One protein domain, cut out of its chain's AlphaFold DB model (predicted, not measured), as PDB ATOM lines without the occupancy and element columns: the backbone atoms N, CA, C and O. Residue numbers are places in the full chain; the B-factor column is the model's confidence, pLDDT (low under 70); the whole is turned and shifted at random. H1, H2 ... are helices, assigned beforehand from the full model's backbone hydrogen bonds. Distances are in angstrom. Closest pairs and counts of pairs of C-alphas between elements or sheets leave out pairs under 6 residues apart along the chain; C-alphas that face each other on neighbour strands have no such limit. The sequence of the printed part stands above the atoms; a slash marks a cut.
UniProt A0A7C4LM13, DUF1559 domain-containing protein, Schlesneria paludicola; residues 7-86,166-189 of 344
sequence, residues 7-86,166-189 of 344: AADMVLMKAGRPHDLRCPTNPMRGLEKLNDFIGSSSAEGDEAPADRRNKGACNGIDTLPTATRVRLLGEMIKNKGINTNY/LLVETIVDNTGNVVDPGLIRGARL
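AT A GLANCE: This is residues 7 to 86 and 166 to 189 of the 344 residues of the protein "DUF1559 domain-containing protein" of Schlesneria paludicola (UniProt A0A7C4LM13). Little regular structure is here: one long helix, H4, has short H3 packed on its first part and short H1 and H2 near its last residues, with long loops around; residues 46 to 52 stick out. The 104 printed residues hold four named helices, H1 to H4, and no named strand: all helix, with 31 residues in them. It is compact, radius of gyration of the C-alphas 13.3 A, spans 36 by 31 by 25 A.

HOW THE PARTS SIT: Start with H1, residues 7 to 12, and H2, residues 18 to 21: they only just touch, with 3 pairs of C-alphas within 8 A, the closest Ala 7 and Pro 18 at 5.8 A. H3, residues 33 to 38, touches H4, residues 66 to 80, at a steep tilt of 49 degrees, opposite ways; closest are C-alphas 38 and 69, 5.5 A. H1 is close to H4 but not clearly touching, C-alphas 11 and 80 being 6.8 A apart; likewise H2, C-alphas 19 and 77, 6.9 A. H1 and H3 are apart. Every O i to N i+4 pair is within hydrogen-bond range in H1, H3 and H4; H2 is too short for one.

IN THESE COORDINATES: Find C-alpha 7 at (105.530, 141.799, 113.049), where H1 begins its 8.8 A. H2 spans 5.0 A, H3 8.6 A, and H4 runs 20.2 A to C-alpha 80 at (113.242, 138.086, 118.366).

THE WHOLE: The farthest C-alphas, Thr 25 and Ala 50, are 37.0 A apart. Residues 87 to 165 are cut out; C-alphas 86 and 166 lie 16.8 A apart. The links H2 to H3 and H3 to H4 are long. Look for pLDDT under 70 at residues 40 to 48.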
ATOM      1  N   ALA A   7     104.606 141.908 111.926       92.69
ATOM      2  CA  ALA A   7     105.530 141.799 113.049       92.69
ATOM      3  C   ALA A   7     106.689 140.832 112.737       92.69
ATOM      4  O   ALA A   7     107.837 141.100 113.097       92.69
ATOM      5  N   ALA A   8     106.411 139.733 112.028       92.50
ATOM      6  CA  ALA A   8     107.447 138.836 111.528       92.50
ATOM      7  C   ALA A   8     108.299 139.532 110.458       92.50
ATOM      8  O   ALA A   8     109.526 139.503 110.548       92.50
ATOM      9  N   ASP A   9     107.666 140.223 109.507       92.56
ATOM     10  CA  ASP A   9     108.355 140.924 108.419       92.56
ATOM     11  C   ASP A   9     109.319 141.993 108.949       92.56
ATOM     12  O   ASP A   9     110.470 142.061 108.514       92.56
ATOM     13  N   MET A  10     108.913 142.780 109.952       93.56
ATOM     14  CA  MET A  10     109.789 143.765 110.598       93.56
ATOM     15  C   MET A  10     111.050 143.135 111.198       93.56
ATOM     16  O   MET A  10     112.144 143.692 111.065       93.56
ATOM     17  N   VAL A  11     110.917 141.969 111.834       94.12
ATOM     18  CA  VAL A  11     112.052 141.244 112.417       94.12
ATOM     19  C   VAL A  11     112.931 140.634 111.323       94.12
ATOM     20  O   VAL A  11     114.156 140.765 111.379       94.12
ATOM     21  N   LEU A  12     112.333 140.011 110.304       92.50
ATOM     22  CA  LEU A  12     113.046 139.385 109.184       92.50
ATOM     23  C   LEU A  12     113.838 140.408 108.359       92.50
ATOM     24  O   LEU A  12     114.982 140.148 107.981       92.50
ATOM     25  N   MET A  13     113.274 141.598 108.151       93.94
ATOM     26  CA  MET A  13     113.943 142.721 107.488       93.94
ATOM     27  C   MET A  13     114.937 143.458 108.395       93.94
ATOM     28  O   MET A  13     115.613 144.378 107.935       93.94
ATOM     29  N   LYS A  14     115.052 143.067 109.673       92.94
ATOM     30  CA  LYS A  14     115.873 143.742 110.693       92.94
ATOM     31  C   LYS A  14     115.511 145.224 110.865       92.94
ATOM     32  O   LYS A  14     116.368 146.032 111.214       92.94
ATOM     33  N   ALA A  15     114.247 145.571 110.624       92.12
ATOM     34  CA  ALA A  15     113.728 146.927 110.762       92.12
ATOM     35  C   ALA A  15     113.501 147.310 112.234       92.12
ATOM     36  O   ALA A  15     113.552 148.485 112.585       92.12
ATOM     37  N   GLY A  16     113.279 146.326 113.107       92.62
ATOM     38  CA  GLY A  16     113.112 146.554 114.536       92.62
ATOM     39  C   GLY A  16     112.521 145.351 115.258       92.62
ATOM     40  O   GLY A  16     112.355 144.277 114.681       92.62
ATOM     41  N   ARG A  17     112.209 145.554 116.537       94.62
ATOM     42  CA  ARG A  17     111.558 144.581 117.419       94.62
ATOM     43  C   ARG A  17     110.151 145.099 117.742       94.62
ATOM     44  O   ARG A  17     110.041 145.980 118.592       94.62
ATOM     45  N   PRO A  18     109.089 144.601 117.082       94.00
ATOM     46  CA  PRO A  18     107.713 145.066 117.298       94.00
ATOM     47  C   PRO A  18     107.288 145.098 118.771       94.00
ATOM     48  O   PRO A  18     106.628 146.040 119.203       94.00
ATOM     49  N   HIS A  19     107.758 144.138 119.572       94.88
ATOM     50  CA  HIS A  19     107.486 144.075 121.007       94.88
ATOM     51  C   HIS A  19     107.932 145.334 121.763       94.88
ATOM     52  O   HIS A  19     107.274 145.755 122.715       94.88
ATOM     53  N   ASP A  20     109.028 145.954 121.333       93.44
ATOM     54  CA  ASP A  20     109.585 147.141 121.980       93.44
ATOM     55  C   ASP A  20     108.910 148.434 121.478       93.44
ATOM     56  O   ASP A  20     109.067 149.487 122.088       93.44
ATOM     57  N   LEU A  21     108.139 148.350 120.384       93.00
ATOM     58  CA  LEU A  21     107.430 149.463 119.738       93.00
ATOM     59  C   LEU A  21     105.934 149.519 120.084       93.00
ATOM     60  O   LEU A  21     105.215 150.373 119.564       93.00
ATOM     61  N   ARG A  22     105.464 148.616 120.949       94.00
ATOM     62  CA  ARG A  22     104.080 148.558 121.435       94.00
ATOM     63  C   ARG A  22     103.614 149.884 122.017       94.00
ATOM     64  O   ARG A  22     104.390 150.610 122.643       94.00
ATOM     65  N   CYS A  23     102.316 150.136 121.898       93.94
ATOM     66  CA  CYS A  23     101.679 151.270 122.539       93.94
ATOM     67  C   CYS A  23     101.894 151.190 124.063       93.94
ATOM     68  O   CYS A  23     101.512 150.189 124.685       93.94
ATOM     69  N   PRO A  24     102.517 152.207 124.691       92.25
ATOM     70  CA  PRO A  24     102.771 152.202 126.129       92.25
ATOM     71  C   PRO A  24     101.519 152.513 126.956       92.25
ATOM     72  O   PRO A  24     101.501 152.206 128.145       92.25
ATOM     73  N   THR A  25     100.502 153.143 126.356       93.19
ATOM     74  CA  THR A  25      99.246 153.508 127.029       93.19
ATOM     75  C   THR A  25      98.259 152.348 127.067       93.19
ATOM     76  O   THR A  25      97.501 152.248 128.028       93.19
ATOM     77  N   ASN A  26      98.296 151.454 126.076       93.94
ATOM     78  CA  ASN A  26      97.480 150.250 126.086       93.94
ATOM     79  C   ASN A  26      97.987 149.293 127.196       93.94
ATOM     80  O   ASN A  26      99.139 148.838 127.143       93.94
ATOM     81  N   PRO A  27      97.163 148.999 128.224       92.25
ATOM     82  CA  PRO A  27      97.566 148.154 129.346       92.25
ATOM     83  C   PRO A  27      97.722 146.684 128.947       92.25
ATOM     84  O   PRO A  27      98.401 145.929 129.646       92.25
ATOM     85  N   MET A  28      97.113 146.273 127.836       94.06
ATOM     86  CA  MET A  28      97.189 144.916 127.321       94.06
ATOM     87  C   MET A  28      98.417 144.776 126.427       94.06
ATOM     88  O   MET A  28      98.759 145.633 125.607       94.06
ATOM     89  N   ARG A  29      99.155 143.693 126.664       94.00
ATOM     90  CA  ARG A  29     100.551 143.561 126.233       94.00
ATOM     91  C   ARG A  29     100.756 142.534 125.128       94.00
ATOM     92  O   ARG A  29     101.904 142.325 124.728       94.00
ATOM     93  N   GLY A  30      99.692 141.922 124.629       93.50
ATOM     94  CA  GLY A  30      99.748 140.936 123.560       93.50
ATOM     95  C   GLY A  30      98.410 140.775 122.857       93.50
ATOM     96  O   GLY A  30      97.372 141.191 123.375       93.50
ATOM     97  N   LEU A  31      98.465 140.159 121.683       92.81
ATOM     98  CA  LEU A  31      97.297 139.796 120.888       92.81
ATOM     99  C   LEU A  31      96.748 138.437 121.332       92.81
ATOM    100  O   LEU A  31      97.500 137.596 121.829       92.81
ATOM    101  N   GLU A  32      95.467 138.194 121.101       90.69
ATOM    102  CA  GLU A  32      94.807 136.914 121.384       90.69
ATOM    103  C   GLU A  32      95.480 135.709 120.707       90.69
ATOM    104  O   GLU A  32      95.567 134.646 121.313       90.69
ATOM    105  N   LYS A  33      96.132 135.888 119.547       86.88
ATOM    106  CA  LYS A  33      96.844 134.808 118.823       86.88
ATOM    107  C   LYS A  33      98.052 134.234 119.568       86.88
ATOM    108  O   LYS A  33      98.676 133.271 119.117       86.88
ATOM    109  N   LEU A  34      98.409 134.804 120.720       90.75
ATOM    110  CA  LEU A  34      99.297 134.140 121.675       90.75
ATOM    111  C   LEU A  34      98.653 132.856 122.229       90.75
ATOM    112  O   LEU A  34      99.354 131.856 122.368       90.75
ATOM    113  N   ASN A  35      97.343 132.857 122.491       89.75
ATOM    114  CA  ASN A  35      96.584 131.689 122.944       89.75
ATOM    115  C   ASN A  35      96.470 130.614 121.855       89.75
ATOM    116  O   ASN A  35      96.696 129.439 122.154       89.75
ATOM    117  N   ASP A  36      96.262 131.004 120.594       83.75
ATOM    118  CA  ASP A  36      96.303 130.081 119.446       83.75
ATOM    119  C   ASP A  36      97.629 129.326 119.385       83.75
ATOM    120  O   ASP A  36      97.679 128.107 119.243       83.75
ATOM    121  N   PHE A  37      98.739 130.038 119.580       86.94
ATOM    122  CA  PHE A  37     100.063 129.424 119.565       86.94
ATOM    123  C   PHE A  37     100.302 128.477 120.750       86.94
ATOM    124  O   PHE A  37     101.032 127.488 120.632       86.94
ATOM    125  N   ILE A  38      99.703 128.763 121.907       88.56
ATOM    126  CA  ILE A  38      99.758 127.888 123.086       88.56
ATOM    127  C   ILE A  38      98.856 126.656 122.892       88.56
ATOM    128  O   ILE A  38      99.147 125.600 123.463       88.56
ATOM    129  N   GLY A  39      97.840 126.750 122.028       77.56
ATOM    130  CA  GLY A  39      96.903 125.679 121.693       77.56
ATOM    131  C   GLY A  39      95.711 125.597 122.641       77.56
ATOM    132  O   GLY A  39      95.318 124.493 123.013       77.56
ATOM    133  N   SER A  40      95.206 126.742 123.107       61.25
ATOM    134  CA  SER A  40      94.059 126.805 124.022       61.25
ATOM    135  C   SER A  40      92.767 127.313 123.406       61.25
ATOM    136  O   SER A  40      91.712 127.091 123.994       61.25
ATOM    137  N   SER A  41      92.834 128.011 122.278       52.25
ATOM    138  CA  SER A  41      91.648 128.349 121.505       52.25
ATOM    139  C   SER A  41      91.248 127.130 120.673       52.25
ATOM    140  O   SER A  41      92.085 126.417 120.118       52.25
ATOM    141  N   SER A  42      89.944 126.879 120.607       41.53
ATOM    142  CA  SER A  42      89.324 126.030 119.588       41.53
ATOM    143  C   SER A  42      89.232 126.749 118.241       41.53
ATOM    144  O   SER A  42      88.490 126.290 117.384       41.53
ATOM    145  N   ALA A  43      89.926 127.884 118.079       43.62
ATOM    146  CA  ALA A  43      89.952 128.639 116.843       43.62
ATOM    147  C   ALA A  43      90.482 127.708 115.759       43.62
ATOM    148  O   ALA A  43      91.620 127.231 115.819       43.62
ATOM    149  N   GLU A  44      89.585 127.402 114.834       40.31
ATOM    150  CA  GLU A  44      89.785 126.578 113.662       40.31
ATOM    151  C   GLU A  44      91.077 127.041 112.975       40.31
ATOM    152  O   GLU A  44      91.109 128.005 112.214       40.31
ATOM    153  N   GLY A  45      92.199 126.359 113.236       40.75
ATOM    154  CA  GLY A  45      93.488 126.580 112.560       40.75
ATOM    155  C   GLY A  45      93.443 126.219 111.068       40.75
ATOM    156  O   GLY A  45      94.471 125.929 110.443       40.75
ATOM    157  N   ASP A  46      92.242 126.196 110.512       48.03
ATOM    158  CA  ASP A  46      91.851 125.587 109.271       48.03
ATOM    159  C   ASP A  46      91.690 126.616 108.141       48.03
ATOM    160  O   ASP A  46      91.723 126.233 106.978       48.03
ATOM    161  N   GLU A  47      91.711 127.918 108.414       54.12
ATOM    162  CA  GLU A  47      91.587 128.933 107.352       54.12
ATOM    163  C   GLU A  47      92.924 129.425 106.781       54.12
ATOM    164  O   GLU A  47      92.975 130.067 105.733       54.12
ATOM    165  N   ALA A  48      94.061 129.137 107.427       66.31
ATOM    166  CA  ALA A  48      95.349 129.534 106.864       66.31
ATOM    167  C   ALA A  48      95.653 128.701 105.597       66.31
ATOM    168  O   ALA A  48      95.742 127.470 105.688       66.31
ATOM    169  N   PRO A  49      95.917 129.332 104.433       72.44
ATOM    170  CA  PRO A  49      96.279 128.620 103.213       72.44
ATOM    171  C   PRO A  49      97.432 127.634 103.437       72.44
ATOM    172  O   PRO A  49      98.358 127.901 104.208       72.44
ATOM    173  N   ALA A  50      97.401 126.476 102.771       74.44
ATOM    174  CA  ALA A  50      98.346 125.377 103.014       74.44
ATOM    175  C   ALA A  50      99.830 125.760 102.813       74.44
ATOM    176  O   ALA A  50     100.728 125.135 103.385       74.44
ATOM    177  N   ASP A  51     100.104 126.787 102.011       78.06
ATOM    178  CA  ASP A  51     101.431 127.369 101.813       78.06
ATOM    179  C   ASP A  51     101.906 128.213 103.007       78.06
ATOM    180  O   ASP A  51     103.116 128.344 103.197       78.06
ATOM    181  N   ARG A  52     100.992 128.721 103.841       78.62
ATOM    182  CA  ARG A  52     101.285 129.522 105.043       78.62
ATOM    183  C   ARG A  52     101.095 128.766 106.355       78.62
ATOM    184  O   ARG A  52     101.776 129.066 107.339       78.62
ATOM    185  N   ARG A  53     100.214 127.768 106.366       77.00
ATOM    186  CA  ARG A  53      99.974 126.887 107.512       77.00
ATOM    187  C   ARG A  53     101.232 126.079 107.851       77.00
ATOM    188  O   ARG A  53     101.985 125.666 106.966       77.00
ATOM    189  N   ASN A  54     101.467 125.845 109.144       78.88
ATOM    190  CA  ASN A  54     102.579 125.030 109.656       78.88
ATOM    191  C   ASN A  54     103.978 125.469 109.177       78.88
ATOM    192  O   ASN A  54     104.865 124.638 108.978       78.88
ATOM    193  N   LYS A  55     104.202 126.773 108.975       85.69
ATOM    194  CA  LYS A  55     105.529 127.323 108.654       85.69
ATOM    195  C   LYS A  55     106.215 127.918 109.882       85.69
ATOM    196  O   LYS A  55     105.568 128.294 110.858       85.69
ATOM    197  N   GLY A  56     107.544 128.001 109.815       86.81
ATOM    198  CA  GLY A  56     108.375 128.560 110.883       86.81
ATOM    199  C   GLY A  56     108.183 127.851 112.218       86.81
ATOM    200  O   GLY A  56     108.144 126.623 112.274       86.81
ATOM    201  N   ALA A  57     108.043 128.635 113.285       86.00
ATOM    202  CA  ALA A  57     107.813 128.145 114.643       86.00
ATOM    203  C   ALA A  57     106.478 127.402 114.817       86.00
ATOM    204  O   ALA A  57     106.329 126.656 115.781       86.00
ATOM    205  N   CYS A  58     105.524 127.573 113.896       83.31
ATOM    206  CA  CYS A  58     104.252 126.848 113.912       83.31
ATOM    207  C   CYS A  58     104.372 125.434 113.314       83.31
ATOM    208  O   CYS A  58     103.433 124.650 113.400       83.31
ATOM    209  N   ASN A  59     105.502 125.068 112.699       85.81
ATOM    210  CA  ASN A  59     105.665 123.738 112.115       85.81
ATOM    211  C   ASN A  59     105.700 122.645 113.198       85.81
ATOM    212  O   ASN A  59     106.644 122.574 113.985       85.81
ATOM    213  N   GLY A  60     104.684 121.778 113.213       79.94
ATOM    214  CA  GLY A  60     104.578 120.664 114.161       79.94
ATOM    215  C   GLY A  60     104.288 121.094 115.601       79.94
ATOM    216  O   GLY A  60     104.418 120.273 116.512       79.94
ATOM    217  N   ILE A  61     103.896 122.356 115.814       84.69
ATOM    218  CA  ILE A  61     103.662 122.912 117.148       84.69
ATOM    219  C   ILE A  61     102.569 122.158 117.909       84.69
ATOM    220  O   ILE A  61     102.712 121.934 119.110       84.69
ATOM    221  N   ASP A  62     101.559 121.651 117.200       79.50
ATOM    222  CA  ASP A  62     100.420 120.931 117.778       79.50
ATOM    223  C   ASP A  62     100.799 119.595 118.426       79.50
ATOM    224  O   ASP A  62     100.066 119.060 119.255       79.50
ATOM    225  N   THR A  63     101.985 119.077 118.111       84.50
ATOM    226  CA  THR A  63     102.525 117.859 118.734       84.50
ATOM    227  C   THR A  63     103.311 118.144 120.013       84.50
ATOM    228  O   THR A  63     103.618 117.227 120.778       84.50
ATOM    229  N   LEU A  64     103.656 119.410 120.266       87.25
ATOM    230  CA  LEU A  64     104.468 119.796 121.412       87.25
ATOM    231  C   LEU A  64     103.599 119.961 122.666       87.25
ATOM    232  O   LEU A  64     102.489 120.490 122.572       87.25
ATOM    233  N   PRO A  65     104.107 119.603 123.859       90.94
ATOM    234  CA  PRO A  65     103.438 119.923 125.115       90.94
ATOM    235  C   PRO A  65     103.277 121.437 125.296       90.94
ATOM    236  O   PRO A  65     104.196 122.194 124.971       90.94
ATOM    237  N   THR A  66     102.175 121.872 125.910       90.19
ATOM    238  CA  THR A  66     101.860 123.288 126.178       90.19
ATOM    239  C   THR A  66     103.028 124.042 126.818       90.19
ATOM    240  O   THR A  66     103.434 125.089 126.326       90.19
ATOM    241  N   ALA A  67     103.676 123.466 127.837       90.75
ATOM    242  CA  ALA A  67     104.835 124.080 128.497       90.75
ATOM    243  C   ALA A  67     106.026 124.336 127.549       90.75
ATOM    244  O   ALA A  67     106.814 125.261 127.748       90.75
ATOM    245  N   THR A  68     106.190 123.518 126.508       91.44
ATOM    246  CA  THR A  68     107.212 123.735 125.478       91.44
ATOM    247  C   THR A  68     106.795 124.838 124.510       91.44
ATOM    248  O   THR A  68     107.640 125.662 124.166       91.44
ATOM    249  N   ARG A  69     105.511 124.915 124.138       91.81
ATOM    250  CA  ARG A  69     104.974 126.005 123.304       91.81
ATOM    251  C   ARG A  69     105.111 127.359 123.995       91.81
ATOM    252  O   ARG A  69     105.624 128.291 123.389       91.81
ATOM    253  N   VAL A  70     104.766 127.438 125.282       93.38
ATOM    254  CA  VAL A  70     104.919 128.650 126.105       93.38
ATOM    255  C   VAL A  70     106.371 129.129 126.126       93.38
ATOM    256  O   VAL A  70     106.626 130.310 125.911       93.38
ATOM    257  N   ARG A  71     107.337 128.221 126.321       93.12
ATOM    258  CA  ARG A  71     108.766 128.577 126.291       93.12
ATOM    259  C   ARG A  71     109.228 129.029 124.912       93.12
ATOM    260  O   ARG A  71     109.936 130.024 124.808       93.12
ATOM    261  N   LEU A  72     108.803 128.342 123.851       92.31
ATOM    262  CA  LEU A  72     109.105 128.746 122.478       92.31
ATOM    263  C   LEU A  72     108.567 130.153 122.188       92.31
ATOM    264  O   LEU A  72     109.288 130.983 121.635       92.31
ATOM    265  N   LEU A  73     107.336 130.435 122.619       93.06
ATOM    266  CA  LEU A  73     106.728 131.756 122.534       93.06
ATOM    267  C   LEU A  73     107.536 132.794 123.314       93.06
ATOM    268  O   LEU A  73     107.915 133.821 122.753       93.06
ATOM    269  N   GLY A  74     107.888 132.498 124.564       94.69
ATOM    270  CA  GLY A  74     108.718 133.373 125.386       94.69
ATOM    271  C   GLY A  74     110.061 133.708 124.736       94.69
ATOM    272  O   GLY A  74     110.460 134.871 124.718       94.69
ATOM    273  N   GLU A  75     110.731 132.737 124.115       92.56
ATOM    274  CA  GLU A  75     111.976 132.980 123.380       92.56
ATOM    275  C   GLU A  75     111.773 133.854 122.134       92.56
ATOM    276  O   GLU A  75     112.615 134.705 121.834       92.56
ATOM    277  N   MET A  76     110.664 133.690 121.405       92.81
ATOM    278  CA  MET A  76     110.345 134.558 120.266       92.81
ATOM    279  C   MET A  76     110.098 135.999 120.710       92.81
ATOM    280  O   MET A  76     110.617 136.928 120.088       92.81
ATOM    281  N   ILE A  77     109.381 136.204 121.811       94.69
ATOM    282  CA  ILE A  77     109.138 137.542 122.355       94.69
ATOM    283  C   ILE A  77     110.451 138.149 122.864       94.69
ATOM    284  O   ILE A  77     110.844 139.234 122.440       94.69
ATOM    285  N   LYS A  78     111.184 137.425 123.713       93.69
ATOM    286  CA  LYS A  78     112.392 137.927 124.376       93.69
ATOM    287  C   LYS A  78     113.555 138.161 123.410       93.69
ATOM    288  O   LYS A  78     114.200 139.210 123.467       93.69
ATOM    289  N   ASN A  79     113.839 137.206 122.524       91.44
ATOM    290  CA  ASN A  79     115.031 137.265 121.673       91.44
ATOM    291  C   ASN A  79     114.748 137.893 120.311       91.44
ATOM    292  O   ASN A  79     115.574 138.663 119.824       91.44
ATOM    293  N   LYS A  80     113.600 137.572 119.697       91.38
ATOM    294  CA  LYS A  80     113.242 138.086 118.366       91.38
ATOM    295  C   LYS A  80     112.395 139.363 118.429       91.38
ATOM    296  O   LYS A  80     112.391 140.113 117.462       91.38
ATOM    297  N   GLY A  81     111.711 139.637 119.543       93.62
ATOM    298  CA  GLY A  81     110.830 140.800 119.669       93.62
ATOM    299  C   GLY A  81     109.500 140.650 118.927       93.62
ATOM    300  O   GLY A  81     108.890 141.660 118.586       93.62
ATOM    301  N   ILE A  82     109.059 139.419 118.644       93.50
ATOM    302  CA  ILE A  82     107.820 139.149 117.897       93.50
ATOM    303  C   ILE A  82     106.640 139.171 118.870       93.50
ATOM    304  O   ILE A  82     106.309 138.155 119.470       93.50
ATOM    305  N   ASN A  83     106.052 140.348 119.060       94.50
ATOM    306  CA  ASN A  83     104.803 140.577 119.786       94.50
ATOM    307  C   ASN A  83     104.332 142.011 119.502       94.50
ATOM    308  O   ASN A  83     105.152 142.866 119.179       94.50
ATOM    309  N   THR A  84     103.045 142.299 119.644       95.19
ATOM    310  CA  THR A  84     102.494 143.645 119.469       95.19
ATOM    311  C   THR A  84     101.187 143.802 120.257       95.19
ATOM    312  O   THR A  84     100.683 142.835 120.816       95.19
ATOM    313  N   ASN A  85     100.673 145.027 120.337       95.12
ATOM    314  CA  ASN A  85      99.335 145.374 120.832       95.12
ATOM    315  C   ASN A  85      98.637 146.373 119.887       95.12
ATOM    316  O   ASN A  85      97.804 147.174 120.312       95.12
ATOM    317  N   TYR A  86      99.030 146.340 118.611       96.19
ATOM    318  CA  TYR A  86      98.363 147.033 117.514       96.19
ATOM    319  C   TYR A  86      97.610 146.018 116.662       96.19
ATOM    320  O   TYR A  86      98.165 144.959 116.350       96.19
ATOM    321  N   LEU A 166      91.689 135.876 127.034       90.88
ATOM    322  CA  LEU A 166      92.298 135.735 128.359       90.88
ATOM    323  C   LEU A 166      93.510 134.815 128.273       90.88
ATOM    324  O   LEU A 166      93.392 133.634 127.956       90.88
ATOM    325  N   LEU A 167      94.692 135.347 128.580       92.19
ATOM    326  CA  LEU A 167      95.940 134.606 128.446       92.19
ATOM    327  C   LEU A 167      95.928 133.340 129.318       92.19
ATOM    328  O   LEU A 167      95.837 133.415 130.546       92.19
ATOM    329  N   VAL A 168      96.050 132.168 128.700       91.31
ATOM    330  CA  VAL A 168      95.845 130.890 129.408       91.31
ATOM    331  C   VAL A 168      97.021 130.452 130.273       91.31
ATOM    332  O   VAL A 168      96.835 129.714 131.242       91.31
ATOM    333  N   GLU A 169      98.222 130.931 129.953       93.81
ATOM    334  CA  GLU A 169      99.478 130.568 130.601       93.81
ATOM    335  C   GLU A 169     100.389 131.787 130.736       93.81
ATOM    336  O   GLU A 169     100.434 132.652 129.865       93.81
ATOM    337  N   THR A 170     101.166 131.855 131.816       95.88
ATOM    338  CA  THR A 170     102.181 132.906 131.965       95.88
ATOM    339  C   THR A 170     103.312 132.668 130.972       95.88
ATOM    340  O   THR A 170     103.925 131.599 130.980       95.88
ATOM    341  N   ILE A 171     103.637 133.672 130.152       95.50
ATOM    342  CA  ILE A 171     104.697 133.527 129.153       95.50
ATOM    343  C   ILE A 171     106.065 133.622 129.825       95.50
ATOM    344  O   ILE A 171     106.448 134.658 130.379       95.50
ATOM    345  N   VAL A 172     106.821 132.530 129.741       95.94
ATOM    346  CA  VAL A 172     108.158 132.401 130.323       95.94
ATOM    347  C   VAL A 172     109.192 132.026 129.271       95.94
ATOM    348  O   VAL A 172     108.873 131.384 128.274       95.94
ATOM    349  N   ASP A 173     110.440 132.413 129.500       93.62
ATOM    350  CA  ASP A 173     111.581 132.005 128.680       93.62
ATOM    351  C   ASP A 173     112.048 130.567 128.998       93.62
ATOM    352  O   ASP A 173     111.519 129.885 129.883       93.62
ATOM    353  N   ASN A 174     113.084 130.089 128.305       90.25
ATOM    354  CA  ASN A 174     113.669 128.760 128.521       90.25
ATOM    355  C   ASN A 174     114.228 128.542 129.937       90.25
ATOM    356  O   ASN A 174     114.425 127.397 130.346       90.25
ATOM    357  N   THR A 175     114.492 129.618 130.679       90.62
ATOM    358  CA  THR A 175     114.971 129.574 132.066       90.62
ATOM    359  C   THR A 175     113.833 129.623 133.088       90.62
ATOM    360  O   THR A 175     114.085 129.460 134.280       90.62
ATOM    361  N   GLY A 176     112.587 129.797 132.636       89.38
ATOM    362  CA  GLY A 176     111.400 129.910 133.483       89.38
ATOM    363  C   GLY A 176     111.130 131.325 133.997       89.38
ATOM    364  O   GLY A 176     110.269 131.495 134.858       89.38
ATOM    365  N   ASN A 177     111.834 132.340 133.491       93.56
ATOM    366  CA  ASN A 177     111.598 133.732 133.868       93.56
ATOM    367  C   ASN A 177     110.494 134.342 133.003       93.56
ATOM    368  O   ASN A 177     110.456 134.124 131.792       93.56
ATOM    369  N   VAL A 178     109.622 135.142 133.619       94.62
ATOM    370  CA  VAL A 178     108.552 135.868 132.918       94.62
ATOM    371  C   VAL A 178     109.160 136.847 131.913       94.62
ATOM    372  O   VAL A 178     110.047 137.625 132.267       94.62
ATOM    373  N   VAL A 179     108.687 136.808 130.663       94.19
ATOM    374  CA  VAL A 179     109.250 137.635 129.578       94.19
ATOM    375  C   VAL A 179     108.737 139.072 129.585       94.19
ATOM    376  O   VAL A 179     109.473 139.984 129.223       94.19
ATOM    377  N   ASP A 180     107.492 139.275 130.017       93.12
ATOM    378  CA  ASP A 180     106.853 140.582 130.155       93.12
ATOM    379  C   ASP A 180     105.893 140.539 131.355       93.12
ATOM    380  O   ASP A 180     105.070 139.623 131.432       93.12
ATOM    381  N   PRO A 181     105.963 141.499 132.297       91.44
ATOM    382  CA  PRO A 181     105.085 141.525 133.467       91.44
ATOM    383  C   PRO A 181     103.588 141.617 133.131       91.44
ATOM    384  O   PRO A 181     102.770 141.265 133.977       91.44
ATOM    385  N   GLY A 182     103.215 142.075 131.932       91.19
ATOM    386  CA  GLY A 182     101.826 142.086 131.466       91.19
ATOM    387  C   GLY A 182     101.398 140.839 130.689       91.19
ATOM    388  O   GLY A 182     100.258 140.785 130.244       91.19
ATOM    389  N   LEU A 183     102.275 139.842 130.522       94.50
ATOM    390  CA  LEU A 183     101.966 138.552 129.886       94.50
ATOM    391  C   LEU A 183     101.932 137.421 130.924       94.50
ATOM    392  O   LEU A 183     102.653 136.424 130.835       94.50
ATOM    393  N   ILE A 184     101.084 137.606 131.935       95.19
ATOM    394  CA  ILE A 184     100.806 136.623 132.987       95.19
ATOM    395  C   ILE A 184      99.456 135.946 132.750       95.19
ATOM    396  O   ILE A 184      98.552 136.548 132.178       95.19
ATOM    397  N   ARG A 185      99.295 134.708 133.222       94.19
ATOM    398  CA  ARG A 185      98.021 133.984 133.131       94.19
ATOM    399  C   ARG A 185      96.853 134.833 133.651       94.19
ATOM    400  O   ARG A 185      96.921 135.373 134.754       94.19
ATOM    401  N   GLY A 186      95.778 134.900 132.873       91.44
ATOM    402  CA  GLY A 186      94.583 135.702 133.131       91.44
ATOM    403  C   GLY A 186      94.687 137.161 132.681       91.44
ATOM    404  O   GLY A 186      93.714 137.896 132.832       91.44
ATOM    405  N   ALA A 187      95.827 137.605 132.141       93.69
ATOM    406  CA  ALA A 187      95.924 138.919 131.517       93.69
ATOM    407  C   ALA A 187      95.009 138.990 130.288       93.69
ATOM    408  O   ALA A 187      94.972 138.053 129.488       93.69
ATOM    409  N   ARG A 188      94.297 140.111 130.132       93.12
ATOM    410  CA  ARG A 188      93.494 140.359 128.933       93.12
ATOM    411  C   ARG A 188      94.409 140.652 127.744       93.12
ATOM    412  O   ARG A 188      95.399 141.377 127.876       93.12
ATOM    413  N   LEU A 189      94.082 140.048 126.615       94.06
ATOM    414  CA  LEU A 189      94.742 140.202 125.330       94.06
ATOM    415  C   LEU A 189      93.899 141.109 124.431       94.06
ATOM    416  O   LEU A 189      92.774 141.485 124.763       94.06
TER     417      LEU A 189